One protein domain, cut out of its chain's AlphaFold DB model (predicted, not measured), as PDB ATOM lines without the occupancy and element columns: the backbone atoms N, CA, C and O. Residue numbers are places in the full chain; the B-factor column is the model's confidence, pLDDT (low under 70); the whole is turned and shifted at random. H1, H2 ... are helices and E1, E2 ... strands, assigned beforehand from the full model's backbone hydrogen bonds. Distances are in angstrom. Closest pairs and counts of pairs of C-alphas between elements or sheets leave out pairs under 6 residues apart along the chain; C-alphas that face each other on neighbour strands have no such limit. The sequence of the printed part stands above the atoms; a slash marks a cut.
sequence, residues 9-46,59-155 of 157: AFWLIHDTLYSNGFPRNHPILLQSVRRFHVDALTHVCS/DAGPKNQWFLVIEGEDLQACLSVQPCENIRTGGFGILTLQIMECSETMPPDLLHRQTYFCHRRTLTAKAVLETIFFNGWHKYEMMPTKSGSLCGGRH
ATOM      1  N   ALA A   9     106.290 137.158 105.378       84.75
ATOM      2  CA  ALA A   9     105.593 136.718 104.181       84.75
ATOM      3  C   ALA A   9     104.078 136.839 104.374       84.75
ATOM      4  O   ALA A   9     103.478 136.198 105.239       84.75
ATOM      5  N   PHE A  10     103.444 137.638 103.521       85.88
ATOM      6  CA  PHE A  10     102.021 137.943 103.573       85.88
ATOM      7  C   PHE A  10     101.306 137.414 102.333       85.88
ATOM      8  O   PHE A  10     101.763 137.587 101.201       85.88
ATOM      9  N   TRP A  11     100.139 136.816 102.554       84.44
ATOM     10  CA  TRP A  11      99.232 136.334 101.516       84.44
ATOM     11  C   TRP A  11      98.219 137.438 101.224       84.44
ATOM     12  O   TRP A  11      97.440 137.791 102.108       84.44
ATOM     13  N   LEU A  12      98.227 138.019 100.020       83.38
ATOM     14  CA  LEU A  12      97.447 139.241  99.754       83.38
ATOM     15  C   LEU A  12      95.997 138.962  99.326       83.38
ATOM     16  O   LEU A  12      95.556 139.381  98.269       83.38
ATOM     17  N   ILE A  13      95.228 138.258 100.150       80.31
ATOM     18  CA  ILE A  13      93.845 137.841  99.858       80.31
ATOM     19  C   ILE A  13      92.857 139.031  99.799       80.31
ATOM     20  O   ILE A  13      91.884 139.032  99.031       80.31
ATOM     21  N   HIS A  14      93.096 140.056 100.611       81.44
ATOM     22  CA  HIS A  14      92.220 141.211 100.802       81.44
ATOM     23  C   HIS A  14      92.754 142.479 100.114       81.44
ATOM     24  O   HIS A  14      93.920 142.557  99.744       81.44
ATOM     25  N   ASP A  15      91.919 143.514  99.985       81.38
ATOM     26  CA  ASP A  15      92.265 144.729  99.214       81.38
ATOM     27  C   ASP A  15      93.043 145.784 100.018       81.38
ATOM     28  O   ASP A  15      93.321 146.873  99.523       81.38
ATOM     29  N   THR A  16      93.375 145.500 101.279       85.44
ATOM     30  CA  THR A  16      94.085 146.446 102.149       85.44
ATOM     31  C   THR A  16      95.255 145.776 102.850       85.44
ATOM     32  O   THR A  16      95.186 144.597 103.194       85.44
ATOM     33  N   LEU A  17      96.316 146.541 103.124       86.88
ATOM     34  CA  LEU A  17      97.461 146.092 103.926       86.88
ATOM     35  C   LEU A  17      97.006 145.419 105.232       86.88
ATOM     36  O   LEU A  17      97.393 144.295 105.537       86.88
ATOM     37  N   TYR A  18      96.123 146.078 105.980       87.69
ATOM     38  CA  TYR A  18      95.741 145.635 107.323       87.69
ATOM     39  C   TYR A  18      94.865 144.388 107.318       87.69
ATOM     40  O   TYR A  18      95.024 143.529 108.181       87.69
ATOM     41  N   SER A  19      93.972 144.252 106.336       86.44
ATOM     42  CA  SER A  19      93.178 143.031 106.181       86.44
ATOM     43  C   SER A  19      94.046 141.819 105.835       86.44
ATOM     44  O   SER A  19      93.655 140.700 106.132       86.44
ATOM     45  N   ASN A  20      95.236 142.034 105.265       85.12
ATOM     46  CA  ASN A  20      96.228 140.988 105.008       85.12
ATOM     47  C   ASN A  20      97.215 140.780 106.171       85.12
ATOM     48  O   ASN A  20      98.244 140.134 105.995       85.12
ATOM     49  N   GLY A  21      96.924 141.331 107.356       86.50
ATOM     50  CA  GLY A  21      97.733 141.142 108.564       86.50
ATOM     51  C   GLY A  21      98.984 142.018 108.644       86.50
ATOM     52  O   GLY A  21      99.821 141.804 109.516       86.50
ATOM     53  N   PHE A  22      99.123 143.013 107.766       89.12
ATOM     54  CA  PHE A  22     100.316 143.850 107.724       89.12
ATOM     55  C   PHE A  22     100.385 144.819 108.926       89.12
ATOM     56  O   PHE A  22      99.430 145.577 109.151       89.12
ATOM     57  N   PRO A  23     101.495 144.870 109.690       89.31
ATOM     58  CA  PRO A  23     101.618 145.775 110.833       89.31
ATOM     59  C   PRO A  23     101.657 147.254 110.414       89.31
ATOM     60  O   PRO A  23     102.434 147.649 109.548       89.31
ATOM     61  N   ARG A  24     100.874 148.114 111.084       87.81
ATOM     62  CA  ARG A  24     100.798 149.567 110.791       87.81
ATOM     63  C   ARG A  24     102.138 150.295 110.855       87.81
ATOM     64  O   ARG A  24     102.346 151.244 110.108       87.81
ATOM     65  N   ASN A  25     103.013 149.841 111.743       89.19
ATOM     66  CA  ASN A  25     104.297 150.474 112.027       89.19
ATOM     67  C   ASN A  25     105.467 149.675 111.442       89.19
ATOM     68  O   ASN A  25     106.594 149.822 111.904       89.19
ATOM     69  N   HIS A  26     105.209 148.792 110.472       90.44
ATOM     70  CA  HIS A  26     106.273 148.010 109.856       90.44
ATOM     71  C   HIS A  26     107.283 148.945 109.154       90.44
ATOM     72  O   HIS A  26     106.849 149.794 108.366       90.44
ATOM     73  N   PRO A  27     108.607 148.782 109.353       91.75
ATOM     74  CA  PRO A  27     109.612 149.722 108.846       91.75
ATOM     75  C   PRO A  27     109.549 149.985 107.333       91.75
ATOM     76  O   PRO A  27     109.611 151.139 106.914       91.75
ATOM     77  N   ILE A  28     109.310 148.949 106.512       91.50
ATOM     78  CA  ILE A  28     109.141 149.105 105.053       91.50
ATOM     79  C   ILE A  28     108.107 150.184 104.676       91.50
ATOM     80  O   ILE A  28     108.296 150.889 103.693       91.50
ATOM     81  N   LEU A  29     107.024 150.358 105.443       92.31
ATOM     82  CA  LEU A  29     105.967 151.319 105.103       92.31
ATOM     83  C   LEU A  29     106.438 152.771 105.208       92.31
ATOM     84  O   LEU A  29     105.852 153.649 104.572       92.31
ATOM     85  N   LEU A  30     107.458 153.013 106.028       91.38
ATOM     86  CA  LEU A  30     107.939 154.343 106.380       91.38
ATOM     87  C   LEU A  30     109.090 154.808 105.480       91.38
ATOM     88  O   LEU A  30     109.278 156.012 105.332       91.38
ATOM     89  N   GLN A  31     109.828 153.884 104.864       91.94
ATOM     90  CA  GLN A  31     110.973 154.219 104.017       91.94
ATOM     91  C   GLN A  31     110.572 154.716 102.622       91.94
ATOM     92  O   GLN A  31     109.546 154.330 102.039       91.94
ATOM     93  N   SER A  32     111.447 155.555 102.074       92.56
ATOM     94  CA  SER A  32     111.384 156.029 100.697       92.56
ATOM     95  C   SER A  32     111.748 154.907  99.730       92.56
ATOM     96  O   SER A  32     112.675 154.137  99.972       92.56
ATOM     97  N   VAL A  33     111.050 154.829  98.600       93.44
ATOM     98  CA  VAL A  33     111.401 153.890  97.531       93.44
ATOM     99  C   VAL A  33     112.569 154.447  96.727       93.44
ATOM    100  O   VAL A  33     112.486 155.552  96.188       93.44
ATOM    101  N   ARG A  34     113.636 153.656  96.594       92.38
ATOM    102  CA  ARG A  34     114.808 153.974  95.770       92.38
ATOM    103  C   ARG A  34     114.625 153.479  94.345       92.38
ATOM    104  O   ARG A  34     114.903 154.213  93.392       92.38
ATOM    105  N   ARG A  35     114.190 152.228  94.184       92.94
ATOM    106  CA  ARG A  35     114.126 151.542  92.888       92.94
ATOM    107  C   ARG A  35     113.026 150.490  92.866       92.94
ATOM    108  O   ARG A  35     112.567 150.016  93.901       92.94
ATOM    109  N   PHE A  36     112.639 150.118  91.656       92.12
ATOM    110  CA  PHE A  36     111.803 148.963  91.383       92.12
ATOM    111  C   PHE A  36     112.576 147.988  90.507       92.12
ATOM    112  O   PHE A  36     113.232 148.419  89.554       92.12
ATOM    113  N   HIS A  37     112.451 146.695  90.779       90.94
ATOM    114  CA  HIS A  37     112.975 145.646  89.911       90.94
ATOM    115  C   HIS A  37     111.845 144.753  89.426       90.94
ATOM    116  O   HIS A  37     110.949 144.398  90.187       90.94
ATOM    117  N   VAL A  38     111.905 144.393  88.151       88.25
ATOM    118  CA  VAL A  38     111.123 143.304  87.577       88.25
ATOM    119  C   VAL A  38     112.102 142.180  87.287       88.25
ATOM    120  O   VAL A  38     112.902 142.279  86.355       88.25
ATOM    121  N   ASP A  39     112.048 141.145  88.115       84.38
ATOM    122  CA  ASP A  39     112.964 140.013  88.062       84.38
ATOM    123  C   ASP A  39     112.267 138.795  87.460       84.38
ATOM    124  O   ASP A  39     111.132 138.476  87.815       84.38
ATOM    125  N   ALA A  40     112.966 138.087  86.579       79.25
ATOM    126  CA  ALA A  40     112.609 136.752  86.129       79.25
ATOM    127  C   ALA A  40     113.631 135.769  86.695       79.25
ATOM    128  O   ALA A  40     114.815 135.850  86.356       79.25
ATOM    129  N   LEU A  41     113.183 134.840  87.535       72.12
ATOM    130  CA  LEU A  41     114.036 133.794  88.092       72.12
ATOM    131  C   LEU A  41     113.655 132.425  87.531       72.12
ATOM    132  O   LEU A  41     112.469 132.108  87.394       72.12
ATOM    133  N   THR A  42     114.664 131.602  87.248       61.16
ATOM    134  CA  THR A  42     114.469 130.162  87.041       61.16
ATOM    135  C   THR A  42     114.320 129.473  88.377       61.16
ATOM    136  O   THR A  42     115.126 129.684  89.277       61.16
ATOM    137  N   HIS A  43     113.328 128.597  88.500       57.16
ATOM    138  CA  HIS A  43     113.174 127.781  89.695       57.16
ATOM    139  C   HIS A  43     114.336 126.776  89.783       57.16
ATOM    140  O   HIS A  43     114.282 125.701  89.183       57.16
ATOM    141  N   VAL A  44     115.392 127.089  90.534       40.44
ATOM    142  CA  VAL A  44     116.303 126.051  91.018       40.44
ATOM    143  C   VAL A  44     115.636 125.472  92.250       40.44
ATOM    144  O   VAL A  44     115.353 126.196  93.199       40.44
ATOM    145  N   CYS A  45     115.304 124.173  92.208       38.47
ATOM    146  CA  CYS A  45     114.778 123.433  93.352       38.47
ATOM    147  C   CYS A  45     115.469 123.917  94.626       38.47
ATOM    148  O   CYS A  45     116.675 123.700  94.779       38.47
ATOM    149  N   SER A  46     114.724 124.546  95.536       35.81
ATOM    150  CA  SER A  46     115.238 124.869  96.854       35.81
ATOM    151  C   SER A  46     115.580 123.545  97.535       35.81
ATOM    152  O   SER A  46     114.764 122.865  98.155       35.81
ATOM    153  N   ASP A  59     106.391 117.268  89.338       41.75
ATOM    154  CA  ASP A  59     107.484 118.221  89.557       41.75
ATOM    155  C   ASP A  59     107.661 119.189  88.361       41.75
ATOM    156  O   ASP A  59     108.683 119.238  87.680       41.75
ATOM    157  N   ALA A  60     106.591 119.907  88.038       42.88
ATOM    158  CA  ALA A  60     106.436 120.845  86.938       42.88
ATOM    159  C   ALA A  60     105.846 122.156  87.473       42.88
ATOM    160  O   ALA A  60     104.987 122.773  86.838       42.88
ATOM    161  N   GLY A  61     106.305 122.576  88.661       44.62
ATOM    162  CA  GLY A  61     106.072 123.929  89.156       44.62
ATOM    163  C   GLY A  61     106.449 124.974  88.091       44.62
ATOM    164  O   GLY A  61     107.220 124.670  87.172       44.62
ATOM    165  N   PRO A  62     105.883 126.192  88.160       50.88
ATOM    166  CA  PRO A  62     106.110 127.225  87.152       50.88
ATOM    167  C   PRO A  62     107.612 127.433  86.911       50.88
ATOM    168  O   PRO A  62     108.355 127.803  87.817       50.88
ATOM    169  N   LYS A  63     108.069 127.168  85.679       55.16
ATOM    170  CA  LYS A  63     109.504 127.140  85.335       55.16
ATOM    171  C   LYS A  63     110.180 128.510  85.299       55.16
ATOM    172  O   LYS A  63     111.400 128.552  85.256       55.16
ATOM    173  N   ASN A  64     109.426 129.598  85.369       56.78
ATOM    174  CA  ASN A  64     109.938 130.954  85.511       56.78
ATOM    175  C   ASN A  64     108.946 131.730  86.373       56.78
ATOM    176  O   ASN A  64     107.753 131.746  86.055       56.78
ATOM    177  N   GLN A  65     109.421 132.357  87.444       69.06
ATOM    178  CA  GLN A  65     108.583 133.190  88.299       69.06
ATOM    179  C   GLN A  65     109.015 134.644  88.149       69.06
ATOM    180  O   GLN A  65     110.205 134.966  88.166       69.06
ATOM    181  N   TRP A  66     108.022 135.505  87.940       72.94
ATOM    182  CA  TRP A  66     108.216 136.943  87.875       72.94
ATOM    183  C   TRP A  66     108.037 137.534  89.262       72.94
ATOM    184  O   TRP A  66     107.066 137.212  89.955       72.94
ATOM    185  N   PHE A  67     108.958 138.412  89.630       84.50
ATOM    186  CA  PHE A  67     108.933 139.132  90.887       84.50
ATOM    187  C   PHE A  67     108.920 140.627  90.611       84.50
ATOM    188  O   PHE A  67     109.677 141.123  89.778       84.50
ATOM    189  N   LEU A  68     108.069 141.344  91.337       87.88
ATOM    190  CA  LEU A  68     108.166 142.792  91.449       87.88
ATOM    191  C   LEU A  68     108.822 143.113  92.789       87.88
ATOM    192  O   LEU A  68     108.258 142.821  93.840       87.88
ATOM    193  N   VAL A  69     110.001 143.718  92.749       90.50
ATOM    194  CA  VAL A  69     110.753 144.110  93.941       90.50
ATOM    195  C   VAL A  69     110.666 145.619  94.112       90.50
ATOM    196  O   VAL A  69     110.951 146.373  93.183       90.50
ATOM    197  N   ILE A  70     110.277 146.060  95.302       92.62
ATOM    198  CA  ILE A  70     110.281 147.457  95.735       92.62
ATOM    199  C   ILE A  70     111.475 147.614  96.678       92.62
ATOM    200  O   ILE A  70     111.423 147.141  97.812       92.62
ATOM    201  N   GLU A  71     112.548 148.245  96.204       92.81
ATOM    202  CA  GLU A  71     113.767 148.502  96.979       92.81
ATOM    203  C   GLU A  71     113.619 149.836  97.719       92.81
ATOM    204  O   GLU A  71     113.465 150.894  97.094       92.81
ATOM    205  N   GLY A  72     113.649 149.789  99.050       90.69
ATOM    206  CA  GLY A  72     113.751 150.975  99.895       90.69
ATOM    207  C   GLY A  72     115.175 151.220 100.384       90.69
ATOM    208  O   GLY A  72     116.140 150.759  99.781       90.69
ATOM    209  N   GLU A  73     115.312 151.993 101.457       87.06
ATOM    210  CA  GLU A  73     116.616 152.347 102.029       87.06
ATOM    211  C   GLU A  73     117.290 151.132 102.676       87.06
ATOM    212  O   GLU A  73     118.403 150.793 102.276       87.06
ATOM    213  N   ASP A  74     116.569 150.431 103.555       88.56
ATOM    214  CA  ASP A  74     117.106 149.320 104.355       88.56
ATOM    215  C   ASP A  74     116.434 147.976 104.045       88.56
ATOM    216  O   ASP A  74     117.024 146.909 104.226       88.56
ATOM    217  N   LEU A  75     115.183 148.015 103.583       92.31
ATOM    218  CA  LEU A  75     114.370 146.828 103.331       92.31
ATOM    219  C   LEU A  75     113.847 146.804 101.896       92.31
ATOM    220  O   LEU A  75     113.550 147.844 101.300       92.31
ATOM    221  N   GLN A  76     113.614 145.602 101.384       91.75
ATOM    222  CA  GLN A  76     112.938 145.382 100.113       91.75
ATOM    223  C   GLN A  76     111.666 144.555 100.289       91.75
ATOM    224  O   GLN A  76     111.581 143.661 101.128       91.75
ATOM    225  N   ALA A  77     110.669 144.857  99.464       91.06
ATOM    226  CA  ALA A  77     109.399 144.146  99.396       91.06
ATOM    227  C   ALA A  77     109.310 143.414  98.051       91.06
ATOM    228  O   ALA A  77     109.319 144.054  97.003       91.06
ATOM    229  N   CYS A  78     109.221 142.089  98.074       88.88
ATOM    230  CA  CYS A  78     109.171 141.234  96.892       88.88
ATOM    231  C   CYS A  78     107.767 140.661  96.712       88.88
ATOM    232  O   CYS A  78     107.245 139.984  97.592       88.88
ATOM    233  N   LEU A  79     107.164 140.918  95.559       87.06
ATOM    234  CA  LEU A  79     105.858 140.406  95.168       87.06
ATOM    235  C   LEU A  79     106.022 139.273  94.167       87.06
ATOM    236  O   LEU A  79     106.671 139.464  93.143       87.06
ATOM    237  N   SER A  80     105.400 138.125  94.427       82.69
ATOM    238  CA  SER A  80     105.480 136.944  93.556       82.69
ATOM    239  C   SER A  80     104.159 136.180  93.510       82.69
ATOM    240  O   SER A  80     103.472 136.121  94.522       82.69
ATOM    241  N   VAL A  81     103.786 135.579  92.374       79.31
ATOM    242  CA  VAL A  81     102.576 134.730  92.279       79.31
ATOM    243  C   VAL A  81     102.907 133.302  92.699       79.31
ATOM    244  O   VAL A  81     103.755 132.667  92.077       79.31
ATOM    245  N   GLN A  82     102.205 132.782  93.698       77.00
ATOM    246  CA  GLN A  82     102.266 131.396  94.148       77.00
ATOM    247  C   GLN A  82     101.116 130.572  93.543       77.00
ATOM    248  O   GLN A  82      99.992 131.076  93.433       77.00
ATOM    249  N   PRO A  83     101.358 129.301  93.166       73.62
ATOM    250  CA  PRO A  83     100.365 128.415  92.558       73.62
ATOM    251  C   PRO A  83      99.423 127.804  93.613       73.62
ATOM    252  O   PRO A  83      99.296 126.587  93.727       73.62
ATOM    253  N   CYS A  84      98.783 128.648  94.417       73.19
ATOM    254  CA  CYS A  84      97.849 128.243  95.467       73.19
ATOM    255  C   CYS A  84      96.412 128.601  95.085       73.19
ATOM    256  O   CYS A  84      96.188 129.546  94.328       73.19
ATOM    257  N   GLU A  85      95.445 127.853  95.612       75.75
ATOM    258  CA  GLU A  85      94.024 128.117  95.385       75.75
ATOM    259  C   GLU A  85      93.618 129.456  96.010       75.75
ATOM    260  O   GLU A  85      93.820 129.699  97.200       75.75
ATOM    261  N   ASN A  86      93.044 130.333  95.195       75.44
ATOM    262  CA  ASN A  86      92.597 131.656  95.578       75.44
ATOM    263  C   ASN A  86      91.095 131.634  95.847       75.44
ATOM    264  O   ASN A  86      90.284 131.847  94.944       75.44
ATOM    265  N   ILE A  87      90.738 131.462  97.122       75.88
ATOM    266  CA  ILE A  87      89.349 131.382  97.606       75.88
ATOM    267  C   ILE A  87      88.454 132.536  97.141       75.88
ATOM    268  O   ILE A  87      87.239 132.392  97.074       75.88
ATOM    269  N   ARG A  88      89.041 133.696  96.831       73.25
ATOM    270  CA  ARG A  88      88.299 134.891  96.433       73.25
ATOM    271  C   ARG A  88      87.927 134.887  94.954       73.25
ATOM    272  O   ARG A  88      86.916 135.474  94.585       73.25
ATOM    273  N   THR A  89      88.753 134.262  94.121       71.38
ATOM    274  CA  THR A  89      88.542 134.173  92.665       71.38
ATOM    275  C   THR A  89      88.002 132.810  92.234       71.38
ATOM    276  O   THR A  89      87.475 132.692  91.134       71.38
ATOM    277  N   GLY A  90      88.135 131.783  93.081       73.94
ATOM    278  CA  GLY A  90      87.841 130.389  92.743       73.94
ATOM    279  C   GLY A  90      88.877 129.730  91.821       73.94
ATOM    280  O   GLY A  90      88.701 128.570  91.467       73.94
ATOM    281  N   GLY A  91      89.934 130.451  91.422       74.69
ATOM    282  CA  GLY A  91      91.015 129.956  90.565       74.69
ATOM    283  C   GLY A  91      92.319 129.687  91.321       74.69
ATOM    284  O   GLY A  91      92.384 129.773  92.548       74.69
ATOM    285  N   PHE A  92      93.390 129.391  90.583       75.00
ATOM    286  CA  PHE A  92      94.743 129.249  91.132       75.00
ATOM    287  C   PHE A  92      95.557 130.516  90.891       75.00
ATOM    288  O   PHE A  92      95.518 131.081  89.803       75.00
ATOM    289  N   GLY A  93      96.356 130.931  91.868       74.88
ATOM    290  CA  GLY A  93      97.199 132.120  91.764       74.88
ATOM    291  C   GLY A  93      96.936 133.094  92.901       74.88
ATOM    292  O   GLY A  93      95.893 133.739  92.986       74.88
ATOM    293  N   ILE A  94      97.922 133.208  93.775       78.25
ATOM    294  CA  ILE A  94      97.905 134.076  94.945       78.25
ATOM    295  C   ILE A  94      99.238 134.827  94.928       78.25
ATOM    296  O   ILE A  94     100.283 134.192  95.028       78.25
ATOM    297  N   LEU A  95      99.257 136.155  94.787       81.12
ATOM    298  CA  LEU A  95     100.481 136.909  95.103       81.12
ATOM    299  C   LEU A  95     100.935 136.671  96.564       81.12
ATOM    300  O   LEU A  95     100.199 136.386  97.506       81.12
ATOM    301  N   THR A  96     102.205 136.844  96.796       83.88
ATOM    302  CA  THR A  96     102.774 136.848  98.131       83.88
ATOM    303  C   THR A  96     103.692 138.034  98.194       83.88
ATOM    304  O   THR A  96     104.380 138.331  97.218       83.88
ATOM    305  N   LEU A  97     103.631 138.749  99.308       87.69
ATOM    306  CA  LEU A  97     104.534 139.840  99.609       87.69
ATOM    307  C   LEU A  97     105.512 139.345 100.657       87.69
ATOM    308  O   LEU A  97     105.102 139.042 101.770       87.69
ATOM    309  N   GLN A  98     106.781 139.285 100.299       89.88
ATOM    310  CA  GLN A  98     107.860 138.919 101.197       89.88
ATOM    311  C   GLN A  98     108.714 140.147 101.479       89.88
ATOM    312  O   GLN A  98     109.123 140.844 100.548       89.88
ATOM    313  N   ILE A  99     108.980 140.423 102.750       89.31
ATOM    314  CA  ILE A  99     109.878 141.503 103.154       89.31
ATOM    315  C   ILE A  99     111.219 140.901 103.534       89.31
ATOM    316  O   ILE A  99     111.285 139.903 104.248       89.31
ATOM    317  N   MET A 100     112.283 141.509 103.028       86.88
ATOM    318  CA  MET A 100     113.653 141.067 103.249       86.88
ATOM    319  C   MET A 100     114.550 142.282 103.453       86.88
ATOM    320  O   MET A 100     114.191 143.405 103.087       86.88
ATOM    321  N   GLU A 101     115.736 142.049 103.998       86.25
ATOM    322  CA  GLU A 101     116.799 143.049 103.994       86.25
ATOM    323  C   GLU A 101     117.163 143.430 102.554       86.25
ATOM    324  O   GLU A 101     117.147 142.588 101.647       86.25
ATOM    325  N   CYS A 102     117.473 144.708 102.335       81.12
ATOM    326  CA  CYS A 102     118.015 145.155 101.060       81.12
ATOM    327  C   CYS A 102     119.346 144.444 100.807       81.12
ATOM    328  O   CYS A 102     120.306 144.602 101.561       81.12
ATOM    329  N   SER A 103     119.413 143.693  99.712       72.00
ATOM    330  CA  SER A 103     120.639 143.039  99.275       72.00
ATOM    331  C   SER A 103     121.084 143.621  97.945       72.00
ATOM    332  O   SER A 103     120.364 143.561  96.951       72.00
ATOM    333  N   GLU A 104     122.312 144.138  97.901       66.62
ATOM    334  CA  GLU A 104     122.923 144.577  96.642       66.62
ATOM    335  C   GLU A 104     123.357 143.394  95.757       66.62
ATOM    336  O   GLU A 104     123.705 143.576  94.589       66.62
ATOM    337  N   THR A 105     123.329 142.168  96.290       71.00
ATOM    338  CA  THR A 105     123.714 140.972  95.535       71.00
ATOM    339  C   THR A 105     122.564 140.468  94.668       71.00
ATOM    340  O   THR A 105     121.423 140.333  95.111       71.00
ATOM    341  N   MET A 106     122.865 140.185  93.398       72.06
ATOM    342  CA  MET A 106     121.896 139.575  92.489       72.06
ATOM    343  C   MET A 106     121.568 138.150  92.959       72.06
ATOM    344  O   MET A 106     122.491 137.413  93.317       72.06
ATOM    345  N   PRO A 107     120.286 137.733  92.925       74.19
ATOM    346  CA  PRO A 107     119.929 136.347  93.184       74.19
ATOM    347  C   PRO A 107     120.691 135.417  92.227       74.19
ATOM    348  O   PRO A 107     120.782 135.729  91.037       74.19
ATOM    349  N   PRO A 108     121.214 134.274  92.703       70.69
ATOM    350  CA  PRO A 108     122.007 133.364  91.872       70.69
ATOM    351  C   PRO A 108     121.213 132.795  90.688       70.69
ATOM    352  O   PRO A 108     121.795 132.478  89.655       70.69
ATOM    353  N   ASP A 109     119.887 132.725  90.822       75.75
ATOM    354  CA  ASP A 109     118.979 132.129  89.837       75.75
ATOM    355  C   ASP A 109     118.265 133.179  88.966       75.75
ATOM    356  O   ASP A 109     117.258 132.890  88.310       75.75
ATOM    357  N   LEU A 110     118.756 134.421  88.984       79.06
ATOM    358  CA  LEU A 110     118.203 135.530  88.220       79.06
ATOM    359  C   LEU A 110     118.550 135.388  86.733       79.06
ATOM    360  O   LEU A 110     119.702 135.544  86.332       79.06
ATOM    361  N   LEU A 111     117.539 135.150  85.898       82.19
ATOM    362  CA  LEU A 111     117.698 135.143  84.443       82.19
ATOM    363  C   LEU A 111     117.741 136.552  83.862       82.19
ATOM    364  O   LEU A 111     118.475 136.831  82.916       82.19
ATOM    365  N   HIS A 112     116.877 137.422  84.376       83.81
ATOM    366  CA  HIS A 112     116.688 138.761  83.848       83.81
ATOM    367  C   HIS A 112     116.212 139.700  84.947       83.81
ATOM    368  O   HIS A 112     115.349 139.332  85.738       83.81
ATOM    369  N   ARG A 113     116.731 140.928  84.944       87.50
ATOM    370  CA  ARG A 113     116.276 142.019  85.803       87.50
ATOM    371  C   ARG A 113     116.130 143.284  84.982       87.50
ATOM    372  O   ARG A 113     117.079 143.714  84.326       87.50
ATOM    373  N   GLN A 114     114.971 143.914  85.100       90.56
ATOM    374  CA  GLN A 114     114.755 145.272  84.629       90.56
ATOM    375  C   GLN A 114     114.596 146.208  85.825       90.56
ATOM    376  O   GLN A 114     113.708 146.019  86.650       90.56
ATOM    377  N   THR A 115     115.455 147.224  85.910       92.31
ATOM    378  CA  THR A 115     115.483 148.168  87.036       92.31
ATOM    379  C   THR A 115     114.946 149.532  86.620       92.31
ATOM    380  O   THR A 115     115.382 150.100  85.620       92.31
ATOM    381  N   TYR A 116     114.059 150.088  87.441       92.00
ATOM    382  CA  TYR A 116     113.495 151.424  87.290       92.00
ATOM    383  C   TYR A 116     113.847 152.269  88.512       92.00
ATOM    384  O   TYR A 116     113.532 151.908  89.645       92.00
ATOM    385  N   PHE A 117     114.496 153.409  88.295       90.62
ATOM    386  CA  PHE A 117     114.903 154.296  89.381       90.62
ATOM    387  C   PHE A 117     113.745 155.202  89.799       90.62
ATOM    388  O   PHE A 117     113.091 155.831  88.965       90.62
ATOM    389  N   CYS A 118     113.500 155.289  91.104       88.88
ATOM    390  CA  CYS A 118     112.527 156.215  91.653       88.88
ATOM    391  C   CYS A 118     113.200 157.566  91.910       88.88
ATOM    392  O   CYS A 118     114.061 157.701  92.774       88.88
ATOM    393  N   HIS A 119     112.785 158.597  91.175       87.19
ATOM    394  CA  HIS A 119     113.272 159.965  91.394       87.19
ATOM    395  C   HIS A 119     112.403 160.767  92.377       87.19
ATOM    396  O   HIS A 119     112.744 161.894  92.740       87.19
ATOM    397  N   ARG A 120     111.270 160.207  92.826       86.50
ATOM    398  CA  ARG A 120     110.355 160.862  93.769       86.50
ATOM    399  C   ARG A 120     110.785 160.584  95.207       86.50
ATOM    400  O   ARG A 120     110.468 159.537  95.754       86.50
ATOM    401  N   ARG A 121     111.422 161.572  95.840       79.00
ATOM    402  CA  ARG A 121     111.902 161.477  97.234       79.00
ATOM    403  C   ARG A 121     110.804 161.238  98.277       79.00
ATOM    404  O   ARG A 121     111.112 160.809  99.374       79.00
ATOM    405  N   THR A 122     109.548 161.540  97.957       86.50
ATOM    406  CA  THR A 122     108.409 161.393  98.880       86.50
ATOM    407  C   THR A 122     107.576 160.138  98.628       86.50
ATOM    408  O   THR A 122     106.586 159.919  99.324       86.50
ATOM    409  N   LEU A 123     107.925 159.318  97.627       92.12
ATOM    410  CA  LEU A 123     107.194 158.084  97.358       92.12
ATOM    411  C   LEU A 123     107.606 157.020  98.379       92.12
ATOM    412  O   LEU A 123     108.703 156.472  98.301       92.12
ATOM    413  N   THR A 124     106.718 156.728  99.324       93.25
ATOM    414  CA  THR A 124     106.937 155.698 100.344       93.25
ATOM    415  C   THR A 124     106.532 154.320  99.837       93.25
ATOM    416  O   THR A 124     105.650 154.194  98.977       93.25
ATOM    417  N   ALA A 125     107.120 153.264 100.406       91.62
ATOM    418  CA  ALA A 125     106.708 151.907 100.049       91.62
ATOM    419  C   ALA A 125     105.243 151.651 100.433       91.62
ATOM    420  O   ALA A 125     104.552 150.928  99.725       91.62
ATOM    421  N   LYS A 126     104.726 152.305 101.486       93.25
ATOM    422  CA  LYS A 126     103.297 152.267 101.825       93.25
ATOM    423  C   LYS A 126     102.419 152.714 100.662       93.25
ATOM    424  O   LYS A 126     101.517 151.975 100.290       93.25
ATOM    425  N   ALA A 127     102.689 153.881 100.077       92.06
ATOM    426  CA  ALA A 127     101.875 154.409  98.984       92.06
ATOM    427  C   ALA A 127     101.896 153.478  97.758       92.06
ATOM    428  O   ALA A 127     100.867 153.251  97.118       92.06
ATOM    429  N   VAL A 128     103.062 152.898  97.453       90.75
ATOM    430  CA  VAL A 128     103.202 151.902  96.382       90.75
ATOM    431  C   VAL A 128     102.404 150.644  96.701       90.75
ATOM    432  O   VAL A 128     101.606 150.206  95.875       90.75
ATOM    433  N   LEU A 129     102.602 150.070  97.886       89.56
ATOM    434  CA  LEU A 129     101.921 148.854  98.300       89.56
ATOM    435  C   LEU A 129     100.411 149.075  98.296       89.56
ATOM    436  O   LEU A 129      99.715 148.321  97.633       89.56
ATOM    437  N   GLU A 130      99.894 150.130  98.926       89.81
ATOM    438  CA  GLU A 130      98.462 150.470  98.905       89.81
ATOM    439  C   GLU A 130      97.922 150.580  97.473       89.81
ATOM    440  O   GLU A 130      96.844 150.061  97.188       89.81
ATOM    441  N   THR A 131      98.694 151.156  96.547       86.88
ATOM    442  CA  THR A 131      98.334 151.193  95.120       86.88
ATOM    443  C   THR A 131      98.258 149.788  94.517       86.88
ATOM    444  O   THR A 131      97.338 149.509  93.751       86.88
ATOM    445  N   ILE A 132      99.191 148.896  94.846       81.56
ATOM    446  CA  ILE A 132      99.201 147.501  94.379       81.56
ATOM    447  C   ILE A 132      98.018 146.722  94.963       81.56
ATOM    448  O   ILE A 132      97.293 146.077  94.209       81.56
ATOM    449  N   PHE A 133      97.781 146.829  96.273       80.94
ATOM    450  CA  PHE A 133      96.653 146.200  96.963       80.94
ATOM    451  C   PHE A 133      95.312 146.664  96.387       80.94
ATOM    452  O   PHE A 133      94.446 145.837  96.111       80.94
ATOM    453  N   PHE A 134      95.166 147.967  96.126       77.81
ATOM    454  CA  PHE A 134      93.949 148.532  95.548       77.81
ATOM    455  C   PHE A 134      93.736 148.111  94.086       77.81
ATOM    456  O   PHE A 134      92.606 147.873  93.666       77.81
ATOM    457  N   ASN A 135      94.807 148.012  93.287       72.44
ATOM    458  CA  ASN A 135      94.686 147.814  91.839       72.44
ATOM    459  C   ASN A 135      94.865 146.373  91.350       72.44
ATOM    460  O   ASN A 135      94.503 146.087  90.204       72.44
ATOM    461  N   GLY A 136      95.476 145.476  92.122       61.09
ATOM    462  CA  GLY A 136      96.258 144.432  91.464       61.09
ATOM    463  C   GLY A 136      96.476 143.133  92.211       61.09
ATOM    464  O   GLY A 136      97.613 142.688  92.271       61.09
ATOM    465  N   TRP A 137      95.423 142.445  92.651       55.78
ATOM    466  CA  TRP A 137      95.594 141.074  93.148       55.78
ATOM    467  C   TRP A 137      94.574 140.061  92.637       55.78
ATOM    468  O   TRP A 137      94.952 139.082  92.004       55.78
ATOM    469  N   HIS A 138      93.280 140.286  92.876       58.97
ATOM    470  CA  HIS A 138      92.225 139.304  92.581       58.97
ATOM    471  C   HIS A 138      91.993 139.123  91.067       58.97
ATOM    472  O   HIS A 138      91.038 138.485  90.649       58.97
ATOM    473  N   LYS A 139      92.852 139.728  90.242       55.97
ATOM    474  CA  LYS A 139      92.859 139.663  88.782       55.97
ATOM    475  C   LYS A 139      94.008 138.806  88.245       55.97
ATOM    476  O   LYS A 139      94.131 138.706  87.032       55.97
ATOM    477  N   TYR A 140      94.891 138.265  89.086       60.75
ATOM    478  CA  TYR A 140      95.990 137.414  88.624       60.75
ATOM    479  C   TYR A 140      95.618 135.946  88.791       60.75
ATOM    480  O   TYR A 140      95.259 135.517  89.882       60.75
ATOM    481  N   GLU A 141      95.721 135.196  87.701       63.41
ATOM    482  CA  GLU A 141      95.431 133.766  87.653       63.41
ATOM    483  C   GLU A 141      96.624 133.044  87.026       63.41
ATOM    484  O   GLU A 141      97.303 133.557  86.129       63.41
ATOM    485  N   MET A 142      96.902 131.844  87.514       66.00
ATOM    486  CA  MET A 142      97.810 130.918  86.864       66.00
ATOM    487  C   MET A 142      97.097 130.321  85.651       66.00
ATOM    488  O   MET A 142      96.222 129.472  85.787       66.00
ATOM    489  N   MET A 143      97.493 130.745  84.456       61.06
ATOM    490  CA  MET A 143      96.933 130.235  83.211       61.06
ATOM    491  C   MET A 143      97.686 128.971  82.777       61.06
ATOM    492  O   MET A 143      98.924 128.946  82.821       61.06
ATOM    493  N   PRO A 144      96.986 127.921  82.319       59.53
ATOM    494  CA  PRO A 144      97.639 126.775  81.715       59.53
ATOM    495  C   PRO A 144      98.247 127.176  80.367       59.53
ATOM    496  O   PRO A 144      97.601 127.750  79.490       59.53
ATOM    497  N   THR A 145      99.516 126.848  80.185       58.97
ATOM    498  CA  THR A 145     100.190 126.920  78.886       58.97
ATOM    499  C   THR A 145      99.819 125.705  78.033       58.97
ATOM    500  O   THR A 145      99.404 124.668  78.548       58.97
ATOM    501  N   LYS A 146     100.034 125.786  76.711       55.03
ATOM    502  CA  LYS A 146      99.802 124.665  75.773       55.03
ATOM    503  C   LYS A 146     100.570 123.384  76.141       55.03
ATOM    504  O   LYS A 146     100.171 122.303  75.728       55.03
ATOM    505  N   SER A 147     101.656 123.504  76.904       58.25
ATOM    506  CA  SER A 147     102.462 122.393  77.422       58.25
ATOM    507  C   SER A 147     101.957 121.816  78.752       58.25
ATOM    508  O   SER A 147     102.615 120.948  79.315       58.25
ATOM    509  N   GLY A 148     100.835 122.307  79.290       56.34
ATOM    510  CA  GLY A 148     100.279 121.883  80.581       56.34
ATOM    511  C   GLY A 148     100.945 122.520  81.807       56.34
ATOM    512  O   GLY A 148     100.472 122.326  82.921       56.34
ATOM    513  N   SER A 149     102.012 123.308  81.633       57.75
ATOM    514  CA  SER A 149     102.627 124.083  82.721       57.75
ATOM    515  C   SER A 149     101.786 125.309  83.081       57.75
ATOM    516  O   SER A 149     101.225 125.948  82.194       57.75
ATOM    517  N   LEU A 150     101.732 125.676  84.357       59.66
ATOM    518  CA  LEU A 150     101.064 126.898  84.804       59.66
ATOM    519  C   LEU A 150     102.007 128.103  84.674       59.66
ATOM    520  O   LEU A 150     103.167 128.030  85.079       59.66
ATOM    521  N   CYS A 151     101.513 129.221  84.142       57.47
ATOM    522  CA  CYS A 151     102.225 130.498  84.124       57.47
ATOM    523  C   CYS A 151     101.347 131.611  84.705       57.47
ATOM    524  O   CYS A 151     100.151 131.662  84.430       57.47
ATOM    525  N   GLY A 152     101.929 132.523  85.485       56.03
ATOM    526  CA  GLY A 152     101.188 133.680  85.988       56.03
ATOM    527  C   GLY A 152     100.738 134.586  84.840       56.03
ATOM    528  O   GLY A 152     101.551 134.968  83.999       56.03
ATOM    529  N   GLY A 153      99.451 134.928  84.803       52.53
ATOM    530  CA  GLY A 153      98.847 135.851  83.845       52.53
ATOM    531  C   GLY A 153      97.931 136.862  84.537       52.53
ATOM    532  O   GLY A 153      97.522 136.674  85.682       52.53
ATOM    533  N   ARG A 154      97.616 137.961  83.843       46.00
ATOM    534  CA  ARG A 154      96.644 138.963  84.300       46.00
ATOM    535  C   ARG A 154      95.331 138.786  83.548       46.00
ATOM    536  O   ARG A 154      95.319 138.764  82.320       46.00
ATOM    537  N   HIS A 155      94.231 138.734  84.282       42.25
ATOM    538  CA  HIS A 155      92.889 138.810  83.740       42.25
ATOM    539  C   HIS A 155      92.636 140.233  83.218       42.25
ATOM    540  O   HIS A 155      92.702 141.215  83.967       42.25
TER     541      HIS A 155
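AT A GLANCE: This is residues 9 to 46 and 59 to 155 of the 157 residues of an uncharacterized protein of Akanthomyces lecanii RCEF 1005 (UniProt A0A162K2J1). One twisted sheet of six strands forms a wall, with helix H2 over one face along its strands. The small hairpin E7 and E8 packs near the bend of E4 and the start of E5, while H1 sits by the other end of E4 and packs on H2. The printed part has 135 residues, with two named helices and eight named strands in the order E1 H1 E2 E3 E4 E5 E6 H2 E7 E8. The large sheet runs E1 E5 E4 E3 E2 E6, antiparallel throughout, as is the pair E7 and E8, and the class is mostly strand. The whole is compact, with a radius of gyration of the C-alphas of 15.1 A and spans of 45 by 33 by 24 A.

HOW THE PARTS SIT: E1, residues 9 to 11, is an edge strand, antiparallel to E5, residues 91 to 101, with N 10 and O 97 2.8 A apart. H1, residues 27 to 30, only grazes the sheet with residues 27 to 29. E2, residues 35 to 42, is antiparallel to E3, residues 64 to 71, with N 37 and O 69 at 2.9 A. E3 and E4, residues 75 to 86, form a hairpin, with N 70 and O 77 at 2.8 A. E4 and E5 form the next hairpin, with N 82 and O 94 at 2.7 A, and E3 E4 E5 is a meander, each strand the antiparallel neighbour of the one before. E4 bends by 81 degrees at residue 83. E6, residues 110 to 117, is the other edge strand, antiparallel to E2, with N 38 and O 114 at 2.9 A. H2, residues 125 to 135, is on the sheet at a height of 10.2 A. It lies over E4 and only just over E3, where 3 of its C-alphas fall, and runs along the strands, at 19 degrees to E4 on the local plane. H1 and H2 touch, their closest C-alphas being those of Leu 29 and Lys 126, 4.3 A apart. E7, residues 140 to 144, and E8, residues 150 to 154, form a hairpin, with N 143 and O 151 at 2.8 A. The closest C-alphas of E5 and E7 are those of Gly 93 and Glu 141, at 4.8 A. In H2 every O i to N i+4 pair is within hydrogen-bond range; H1 is too short for such a pair.

IN THESE COORDINATES: E1 begins at C-alpha 9, (105.593, 136.718, 104.181). From first to last C-alpha, E5 measures 31.9 A, E4 27.6 A, E2 22.2 A, E3 21.3 A, E6 19.1 A and H2 15.1 A. H2 begins at C-alpha 125, (106.708, 151.907, 100.049), and E8 ends at C-alpha 154, (96.644, 138.963, 84.300).

THE WHOLE: The C-alphas of Thr 122 and Ser 147 are the two farthest apart, 44.9 A. Residues 47 to 58 are not printed, and C-alphas 46 and 59 are 12.6 A apart across the cut. The link from E1 to H1 is long, with 15 residues. The mean pLDDT of the printed part is 77.3, and residues 42 to 46, 59 to 65, 104 and 136 to 155 are under 70.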